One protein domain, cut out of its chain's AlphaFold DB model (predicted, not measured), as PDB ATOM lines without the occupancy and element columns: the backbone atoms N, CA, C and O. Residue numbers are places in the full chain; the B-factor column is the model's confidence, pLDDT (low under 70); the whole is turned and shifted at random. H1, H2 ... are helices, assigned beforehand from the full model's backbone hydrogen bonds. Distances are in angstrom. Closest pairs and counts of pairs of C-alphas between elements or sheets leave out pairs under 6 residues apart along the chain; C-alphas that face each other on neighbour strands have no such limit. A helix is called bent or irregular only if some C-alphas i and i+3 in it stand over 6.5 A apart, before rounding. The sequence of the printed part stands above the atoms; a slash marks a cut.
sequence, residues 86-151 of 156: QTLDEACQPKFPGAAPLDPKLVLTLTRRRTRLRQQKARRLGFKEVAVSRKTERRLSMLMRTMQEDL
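Overview. This is residues 86 to 151 of the 156 residues of an uncharacterized protein of Opisthorchis felineus (UniProt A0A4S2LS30). A long helix, H2, runs along most of the length of a loose U, and a second helix, H3, folds back beside it across a gap. The very short helix H1 packs on the first turns of H2, and the loop from H1 to H2, with Gly 98, reaches beyond that end of H2. The printed part has 66 residues with three named helices, in the order H1, H2, H3, and no named strand; the class is all helix. The whole is loose, with a radius of gyration of the C-alphas of 14.7 A, and only just flat, spanning 44 by 29 by 15 A.

Arrangement. H1, residues 88 to 92, comes first and touches H2, residues 104 to 124, which is the longest helix by residues. H1 and H2 touch with 7 pairs of C-alphas within 8 A, and H2 touches H1 with residues 104 to 108 alone. The closest C-alphas of the two are those of Cys 92 and Pro 104, 6.1 A apart, while the centres are 16.3 A apart. H3, residues 134 to 149, touches no helix. H2 and H3 are near each other, with 7 pairs of C-alphas within 10 A and the closest at 8.4 A. H1 and H3 are apart. Residues 133 to 139, of which 134 to 139 belong to H3, stand free. In H1, H2 and H3 every backbone O i to N i+4 pair is within hydrogen-bond range.

Along the chain. H1 has 5 residues and begins at C-alpha 88, at (-20.672, -0.216, 48.594). H2 has 21 residues and measures 30.3 A from its first to its last C-alpha; C-alpha 104 is at (-24.933, -5.673, 48.821) and C-alpha 124 is at (-19.022, 0.327, 19.693). H3 has 16 residues and measures 22.4 A from its first to its last C-alpha; it ends at C-alpha 149, at (-16.962, -16.505, 53.513). No helix is bent.

Size, cuts and confidence. The printed part runs from residue 86 to residue 151 and has no cut. The two C-alphas farthest apart are those of Gly 98 and Gly 126, at 44.3 A, and the first and last printed C-alphas, of Gln 86 and Leu 151, are 23.0 A apart. The link from H1 to H2 is long, with 11 residues, and the link from H2 to H3 is short, with 9 residues. The mean pLDDT of the printed part is 74.0, and 16 residues are under 70: residue 86, residues 128 to 138, residue 147 and residues 149 to 151.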
ATOM      1  N   GLN A  86     -19.509   6.553  45.182       66.38
ATOM      2  CA  GLN A  86     -20.104   5.891  46.330       66.38
ATOM      3  C   GLN A  86     -19.406   4.568  46.637       66.38
ATOM      4  O   GLN A  86     -19.206   3.737  45.736       66.38
ATOM      5  N   THR A  87     -19.076   4.374  47.913       70.56
ATOM      6  CA  THR A  87     -18.723   3.062  48.461       70.56
ATOM      7  C   THR A  87     -19.901   2.090  48.357       70.56
ATOM      8  O   THR A  87     -21.036   2.462  48.039       70.56
ATOM      9  N   LEU A  88     -19.630   0.806  48.589       70.12
ATOM     10  CA  LEU A  88     -20.672  -0.216  48.594       70.12
ATOM     11  C   LEU A  88     -21.702   0.064  49.697       70.12
ATOM     12  O   LEU A  88     -22.898  -0.029  49.434       70.12
ATOM     13  N   ASP A  89     -21.244   0.493  50.871       73.06
ATOM     14  CA  ASP A  89     -22.089   0.765  52.033       73.06
ATOM     15  C   ASP A  89     -23.019   1.962  51.779       73.06
ATOM     16  O   ASP A  89     -24.232   1.847  51.950       73.06
ATOM     17  N   GLU A  90     -22.496   3.071  51.238       79.50
ATOM     18  CA  GLU A  90     -23.302   4.215  50.765       79.50
ATOM     19  C   GLU A  90     -24.350   3.814  49.715       79.50
ATOM     20  O   GLU A  90     -25.451   4.362  49.678       79.50
ATOM     21  N   ALA A  91     -24.020   2.863  48.835       75.44
ATOM     22  CA  ALA A  91     -24.946   2.377  47.819       75.44
ATOM     23  C   ALA A  91     -26.023   1.431  48.385       75.44
ATOM     24  O   ALA A  91     -27.075   1.286  47.756       75.44
ATOM     25  N   CYS A  92     -25.776   0.816  49.549       81.94
ATOM     26  CA  CYS A  92     -26.731  -0.032  50.266       81.94
ATOM     27  C   CYS A  92     -27.614   0.749  51.253       81.94
ATOM     28  O   CYS A  92     -28.684   0.260  51.621       81.94
ATOM     29  N   GLN A  93     -27.209   1.960  51.652       82.38
ATOM     30  CA  GLN A  93     -27.984   2.806  52.559       82.38
ATOM     31  C   GLN A  93     -29.383   3.160  52.004       82.38
ATOM     32  O   GLN A  93     -29.549   3.403  50.801       82.38
ATOM     33  N   PRO A  94     -30.406   3.227  52.880       81.19
ATOM     34  CA  PRO A  94     -31.755   3.621  52.497       81.19
ATOM     35  C   PRO A  94     -31.792   5.083  52.034       81.19
ATOM     36  O   PRO A  94     -31.316   5.986  52.714       81.19
ATOM     37  N   LYS A  95     -32.393   5.329  50.864       80.12
ATOM     38  CA  LYS A  95     -32.438   6.667  50.233       80.12
ATOM     39  C   LYS A  95     -33.587   7.553  50.712       80.12
ATOM     40  O   LYS A  95     -33.641   8.725  50.355       80.12
ATOM     41  N   PHE A  96     -34.525   6.982  51.455       82.19
ATOM     42  CA  PHE A  96     -35.699   7.647  52.004       82.19
ATOM     43  C   PHE A  96     -36.089   6.962  53.323       82.19
ATOM     44  O   PHE A  96     -35.831   5.763  53.480       82.19
ATOM     45  N   PRO A  97     -36.673   7.698  54.289       80.94
ATOM     46  CA  PRO A  97     -37.084   7.126  55.567       80.94
ATOM     47  C   PRO A  97     -38.098   5.994  55.355       80.94
ATOM     48  O   PRO A  97     -38.996   6.103  54.522       80.94
ATOM     49  N   GLY A  98     -37.927   4.892  56.089       83.19
ATOM     50  CA  GLY A  98     -38.747   3.683  55.948       83.19
ATOM     51  C   GLY A  98     -38.334   2.733  54.815       83.19
ATOM     52  O   GLY A  98     -38.910   1.652  54.709       83.19
ATOM     53  N   ALA A  99     -37.336   3.068  53.988       80.75
ATOM     54  CA  ALA A  99     -36.755   2.099  53.059       80.75
ATOM     55  C   ALA A  99     -35.920   1.047  53.803       80.75
ATOM     56  O   ALA A  99     -35.139   1.380  54.695       80.75
ATOM     57  N   ALA A 100     -36.017  -0.214  53.377       82.00
ATOM     58  CA  ALA A 100     -35.041  -1.230  53.753       82.00
ATOM     59  C   ALA A 100     -33.677  -0.939  53.085       82.00
ATOM     60  O   ALA A 100     -33.652  -0.419  51.962       82.00
ATOM     61  N   PRO A 101     -32.543  -1.280  53.731       81.94
ATOM     62  CA  PRO A 101     -31.244  -1.262  53.066       81.94
ATOM     63  C   PRO A 101     -31.233  -2.240  51.880       81.94
ATOM     64  O   PRO A 101     -31.894  -3.280  51.902       81.94
ATOM     65  N   LEU A 102     -30.492  -1.902  50.825       83.75
ATOM     66  CA  LEU A 102     -30.372  -2.754  49.640       83.75
ATOM     67  C   LEU A 102     -29.378  -3.894  49.891       83.75
ATOM     68  O   LEU A 102     -28.347  -3.691  50.524       83.75
ATOM     69  N   ASP A 103     -29.656  -5.077  49.333       84.94
ATOM     70  CA  ASP A 103     -28.727  -6.211  49.390       84.94
ATOM     71  C   ASP A 103     -27.391  -5.856  48.697       84.94
ATOM     72  O   ASP A 103     -27.389  -5.533  47.497       84.94
ATOM     73  N   PRO A 104     -26.243  -5.960  49.397       75.50
ATOM     74  CA  PRO A 104     -24.933  -5.673  48.821       75.50
ATOM     75  C   PRO A 104     -24.617  -6.531  47.589       75.50
ATOM     76  O   PRO A 104     -24.011  -6.035  46.633       75.50
ATOM     77  N   LYS A 105     -25.074  -7.790  47.537       76.38
ATOM     78  CA  LYS A 105     -24.868  -8.677  46.378       76.38
ATOM     79  C   LYS A 105     -25.663  -8.190  45.163       76.38
ATOM     80  O   LYS A 105     -25.135  -8.167  44.044       76.38
ATOM     81  N   LEU A 106     -26.900  -7.736  45.359       79.50
ATOM     82  CA  LEU A 106     -27.704  -7.102  44.314       79.50
ATOM     83  C   LEU A 106     -27.056  -5.801  43.801       79.50
ATOM     84  O   LEU A 106     -26.934  -5.606  42.589       79.50
ATOM     85  N   VAL A 107     -26.560  -4.943  44.697       79.50
ATOM     86  CA  VAL A 107     -25.846  -3.703  44.334       79.50
ATOM     87  C   VAL A 107     -24.593  -4.002  43.496       79.50
ATOM     88  O   VAL A 107     -24.391  -3.404  42.430       79.50
ATOM     89  N   LEU A 108     -23.783  -4.979  43.913       76.00
ATOM     90  CA  LEU A 108     -22.580  -5.428  43.205       76.00
ATOM     91  C   LEU A 108     -22.883  -6.009  41.816       76.00
ATOM     92  O   LEU A 108     -22.243  -5.637  40.826       76.00
ATOM     93  N   THR A 109     -23.873  -6.898  41.709       74.50
ATOM     94  CA  THR A 109     -24.238  -7.549  40.438       74.50
ATOM     95  C   THR A 109     -24.816  -6.558  39.424       74.50
ATOM     96  O   THR A 109     -24.399  -6.560  38.258       74.50
ATOM     97  N   LEU A 110     -25.697  -5.648  39.856       78.50
ATOM     98  CA  LEU A 110     -26.222  -4.566  39.017       78.50
ATOM     99  C   LEU A 110     -25.109  -3.610  38.563       78.50
ATOM    100  O   LEU A 110     -25.047  -3.254  37.381       78.50
ATOM    101  N   THR A 111     -24.184  -3.253  39.457       78.69
ATOM    102  CA  THR A 111     -23.027  -2.404  39.132       78.69
ATOM    103  C   THR A 111     -22.116  -3.074  38.101       78.69
ATOM    104  O   THR A 111     -21.791  -2.465  37.078       78.69
ATOM    105  N   ARG A 112     -21.790  -4.364  38.274       75.12
ATOM    106  CA  ARG A 112     -21.017  -5.158  37.300       75.12
ATOM    107  C   ARG A 112     -21.698  -5.192  35.926       75.12
ATOM    108  O   ARG A 112     -21.039  -4.962  34.907       75.12
ATOM    109  N   ARG A 113     -23.019  -5.416  35.881       75.19
ATOM    110  CA  ARG A 113     -23.822  -5.404  34.640       75.19
ATOM    111  C   ARG A 113     -23.784  -4.033  33.956       75.19
ATOM    112  O   ARG A 113     -23.542  -3.962  32.749       75.19
ATOM    113  N   ARG A 114     -23.967  -2.945  34.714       77.94
ATOM    114  CA  ARG A 114     -23.933  -1.558  34.214       77.94
ATOM    115  C   ARG A 114     -22.565  -1.193  33.631       77.94
ATOM    116  O   ARG A 114     -22.505  -0.640  32.531       77.94
ATOM    117  N   THR A 115     -21.478  -1.559  34.310       75.31
ATOM    118  CA  THR A 115     -20.101  -1.336  33.842       75.31
ATOM    119  C   THR A 115     -19.814  -2.093  32.545       75.31
ATOM    120  O   THR A 115     -19.327  -1.489  31.588       75.31
ATOM    121  N   ARG A 116     -20.209  -3.373  32.447       78.25
ATOM    122  CA  ARG A 116     -20.070  -4.173  31.214       78.25
ATOM    123  C   ARG A 116     -20.827  -3.553  30.032       78.25
ATOM    124  O   ARG A 116     -20.271  -3.448  28.940       78.25
ATOM    125  N   LEU A 117     -22.063  -3.092  30.244       82.19
ATOM    126  CA  LEU A 117     -22.856  -2.414  29.208       82.19
ATOM    127  C   LEU A 117     -22.227  -1.080  28.771       82.19
ATOM    128  O   LEU A 117     -22.184  -0.789  27.575       82.19
ATOM    129  N   ARG A 118     -21.698  -0.282  29.712       77.00
ATOM    130  CA  ARG A 118     -20.963   0.956  29.393       77.00
ATOM    131  C   ARG A 118     -19.722   0.656  28.549       77.00
ATOM    132  O   ARG A 118     -19.518   1.326  27.542       77.00
ATOM    133  N   GLN A 119     -18.941  -0.364  28.903       76.06
ATOM    134  CA  GLN A 119     -17.766  -0.790  28.133       76.06
ATOM    135  C   GLN A 119     -18.135  -1.274  26.728       76.06
ATOM    136  O   GLN A 119     -17.478  -0.904  25.760       76.06
ATOM    137  N   GLN A 120     -19.219  -2.042  26.586       79.00
ATOM    138  CA  GLN A 120     -19.706  -2.478  25.276       79.00
ATOM    139  C   GLN A 120     -20.124  -1.288  24.396       79.00
ATOM    140  O   GLN A 120     -19.772  -1.253  23.218       79.00
ATOM    141  N   LYS A 121     -20.823  -0.290  24.960       81.62
ATOM    142  CA  LYS A 121     -21.155   0.956  24.249       81.62
ATOM    143  C   LYS A 121     -19.901   1.758  23.881       81.62
ATOM    144  O   LYS A 121     -19.796   2.193  22.743       81.62
ATOM    145  N   ALA A 122     -18.939   1.895  24.794       73.38
ATOM    146  CA  ALA A 122     -17.674   2.584  24.534       73.38
ATOM    147  C   ALA A 122     -16.899   1.931  23.372       73.38
ATOM    148  O   ALA A 122     -16.512   2.622  22.434       73.38
ATOM    149  N   ARG A 123     -16.780   0.595  23.362       76.19
ATOM    150  CA  ARG A 123     -16.156  -0.157  22.257       76.19
ATOM    151  C   ARG A 123     -16.875   0.054  20.920       76.19
ATOM    152  O   ARG A 123     -16.210   0.276  19.916       76.19
ATOM    153  N   ARG A 124     -18.218   0.032  20.901       78.31
ATOM    154  CA  ARG A 124     -19.022   0.327  19.693       78.31
ATOM    155  C   ARG A 124     -18.807   1.749  19.166       78.31
ATOM    156  O   ARG A 124     -18.875   1.954  17.965       78.31
ATOM    157  N   LEU A 125     -18.540   2.706  20.053       79.50
ATOM    158  CA  LEU A 125     -18.236   4.103  19.725       79.50
ATOM    159  C   LEU A 125     -16.738   4.349  19.440       79.50
ATOM    160  O   LEU A 125     -16.301   5.494  19.422       79.50
ATOM    161  N   GLY A 126     -15.933   3.296  19.250       73.44
ATOM    162  CA  GLY A 126     -14.519   3.410  18.882       73.44
ATOM    163  C   GLY A 126     -13.545   3.689  20.035       73.44
ATOM    164  O   GLY A 126     -12.341   3.757  19.797       73.44
ATOM    165  N   PHE A 127     -14.008   3.792  21.288       70.31
ATOM    166  CA  PHE A 127     -13.120   3.945  22.446       70.31
ATOM    167  C   PHE A 127     -12.389   2.621  22.730       70.31
ATOM    168  O   PHE A 127     -12.960   1.693  23.310       70.31
ATOM    169  N   LYS A 128     -11.115   2.536  22.327       60.81
ATOM    170  CA  LYS A 128     -10.319   1.295  22.368       60.81
ATOM    171  C   LYS A 128      -9.844   0.866  23.769       60.81
ATOM    172  O   LYS A 128      -9.521  -0.303  23.941       60.81
ATOM    173  N   GLU A 129      -9.854   1.752  24.770       56.97
ATOM    174  CA  GLU A 129      -9.122   1.534  26.038       56.97
ATOM    175  C   GLU A 129      -9.972   1.447  27.320       56.97
ATOM    176  O   GLU A 129      -9.425   1.343  28.416       56.97
ATOM    177  N   VAL A 130     -11.311   1.425  27.242       53.91
ATOM    178  CA  VAL A 130     -12.140   1.252  28.456       53.91
ATOM    179  C   VAL A 130     -12.173  -0.224  28.884       53.91
ATOM    180  O   VAL A 130     -13.150  -0.946  28.658       53.91
ATOM    181  N   ALA A 131     -11.086  -0.675  29.507       55.28
ATOM    182  CA  ALA A 131     -10.934  -1.985  30.134       55.28
ATOM    183  C   ALA A 131     -10.773  -1.846  31.657       55.28
ATOM    184  O   ALA A 131     -10.140  -0.914  32.147       55.28
ATOM    185  N   VAL A 132     -11.326  -2.790  32.427       57.25
ATOM    186  CA  VAL A 132     -10.970  -2.914  33.851       57.25
ATOM    187  C   VAL A 132      -9.561  -3.498  33.922       57.25
ATOM    188  O   VAL A 132      -9.281  -4.487  33.245       57.25
ATOM    189  N   SER A 133      -8.666  -2.925  34.729       65.19
ATOM    190  CA  SER A 133      -7.347  -3.538  34.917       65.19
ATOM    191  C   SER A 133      -7.488  -4.892  35.626       65.19
ATOM    192  O   SER A 133      -8.294  -5.029  36.551       65.19
ATOM    193  N   ARG A 134      -6.644  -5.873  35.273       62.81
ATOM    194  CA  ARG A 134      -6.597  -7.181  35.964       62.81
ATOM    195  C   ARG A 134      -6.399  -7.037  37.483       62.81
ATOM    196  O   ARG A 134      -6.882  -7.863  38.249       62.81
ATOM    197  N   LYS A 135      -5.727  -5.967  37.936       69.25
ATOM    198  CA  LYS A 135      -5.534  -5.639  39.360       69.25
ATOM    199  C   LYS A 135      -6.846  -5.225  40.035       69.25
ATOM    200  O   LYS A 135      -7.096  -5.640  41.164       69.25
ATOM    201  N   THR A 136      -7.690  -4.443  39.359       63.94
ATOM    202  CA  THR A 136      -9.010  -4.045  39.875       63.94
ATOM    203  C   THR A 136      -9.982  -5.222  39.871       63.94
ATOM    204  O   THR A 136     -10.704  -5.411  40.842       63.94
ATOM    205  N   GLU A 137      -9.954  -6.051  38.824       68.81
ATOM    206  CA  GLU A 137     -10.767  -7.270  38.737       68.81
ATOM    207  C   GLU A 137     -10.395  -8.280  39.833       68.81
ATOM    208  O   GLU A 137     -11.273  -8.741  40.554       68.81
ATOM    209  N   ARG A 138      -9.096  -8.538  40.058       69.62
ATOM    210  CA  ARG A 138      -8.628  -9.405  41.154       69.62
ATOM    211  C   ARG A 138      -9.028  -8.874  42.534       69.62
ATOM    212  O   ARG A 138      -9.454  -9.659  43.371       69.62
ATOM    213  N   ARG A 139      -8.927  -7.557  42.773       70.50
ATOM    214  CA  ARG A 139      -9.379  -6.927  44.031       70.50
ATOM    215  C   ARG A 139     -10.881  -7.097  44.255       70.50
ATOM    216  O   ARG A 139     -11.271  -7.493  45.346       70.50
ATOM    217  N   LEU A 140     -11.699  -6.861  43.226       70.88
ATOM    218  CA  LEU A 140     -13.145  -7.076  43.302       70.88
ATOM    219  C   LEU A 140     -13.468  -8.548  43.601       70.88
ATOM    220  O   LEU A 140     -14.275  -8.821  44.478       70.88
ATOM    221  N   SER A 141     -12.809  -9.494  42.926       73.25
ATOM    222  CA  SER A 141     -13.026 -10.930  43.151       73.25
ATOM    223  C   SER A 141     -12.644 -11.390  44.561       73.25
ATOM    224  O   SER A 141     -13.325 -12.250  45.106       73.25
ATOM    225  N   MET A 142     -11.592 -10.822  45.167       80.25
ATOM    226  CA  MET A 142     -11.252 -11.108  46.567       80.25
ATOM    227  C   MET A 142     -12.313 -10.553  47.526       80.25
ATOM    228  O   MET A 142     -12.750 -11.287  48.400       80.25
ATOM    229  N   LEU A 143     -12.797  -9.323  47.311       76.19
ATOM    230  CA  LEU A 143     -13.874  -8.736  48.120       76.19
ATOM    231  C   LEU A 143     -15.181  -9.545  48.030       76.19
ATOM    232  O   LEU A 143     -15.819  -9.810  49.040       76.19
ATOM    233  N   MET A 144     -15.565  -9.983  46.824       76.50
ATOM    234  CA  MET A 144     -16.731 -10.861  46.637       76.50
ATOM    235  C   MET A 144     -16.601 -12.175  47.417       76.50
ATOM    236  O   MET A 144     -17.610 -12.727  47.841       76.50
ATOM    237  N   ARG A 145     -15.369 -12.686  47.548       81.62
ATOM    238  CA  ARG A 145     -15.071 -13.947  48.223       81.62
ATOM    239  C   ARG A 145     -15.116 -13.796  49.740       81.62
ATOM    240  O   ARG A 145     -15.799 -14.594  50.368       81.62
ATOM    241  N   THR A 146     -14.482 -12.767  50.308       78.12
ATOM    242  CA  THR A 146     -14.525 -12.531  51.761       78.12
ATOM    243  C   THR A 146     -15.964 -12.329  52.228       78.12
ATOM    244  O   THR A 146     -16.420 -13.070  53.082       78.12
ATOM    245  N   MET A 147     -16.752 -11.491  51.540       69.88
ATOM    246  CA  MET A 147     -18.175 -11.299  51.875       69.88
ATOM    247  C   MET A 147     -19.061 -12.535  51.632       69.88
ATOM    248  O   MET A 147     -20.237 -12.532  51.996       69.88
ATOM    249  N   GLN A 148     -18.553 -13.578  50.969       70.56
ATOM    250  CA  GLN A 148     -19.231 -14.868  50.856       70.56
ATOM    251  C   GLN A 148     -18.791 -15.831  51.967       70.56
ATOM    252  O   GLN A 148     -19.628 -16.582  52.459       70.56
ATOM    253  N   GLU A 149     -17.524 -15.770  52.377       67.69
ATOM    254  CA  GLU A 149     -16.962 -16.505  53.513       67.69
ATOM    255  C   GLU A 149     -17.578 -16.000  54.840       67.69
ATOM    256  O   GLU A 149     -18.105 -16.815  55.599       67.69
ATOM    257  N   ASP A 150     -17.693 -14.677  55.032       61.03
ATOM    258  CA  ASP A 150     -18.354 -14.010  56.175       61.03
ATOM    259  C   ASP A 150     -19.840 -14.401  56.340       61.03
ATOM    260  O   ASP A 150     -20.381 -14.385  57.439       61.03
ATOM    261  N   LEU A 151     -20.516 -14.771  55.244       57.66
ATOM    262  CA  LEU A 151     -21.915 -15.237  55.237       57.66
ATOM    263  C   LEU A 151     -22.051 -16.766  55.325       57.66
ATOM    264  O   LEU A 151     -23.165 -17.285  55.259       57.66
TER     265      LEU A 151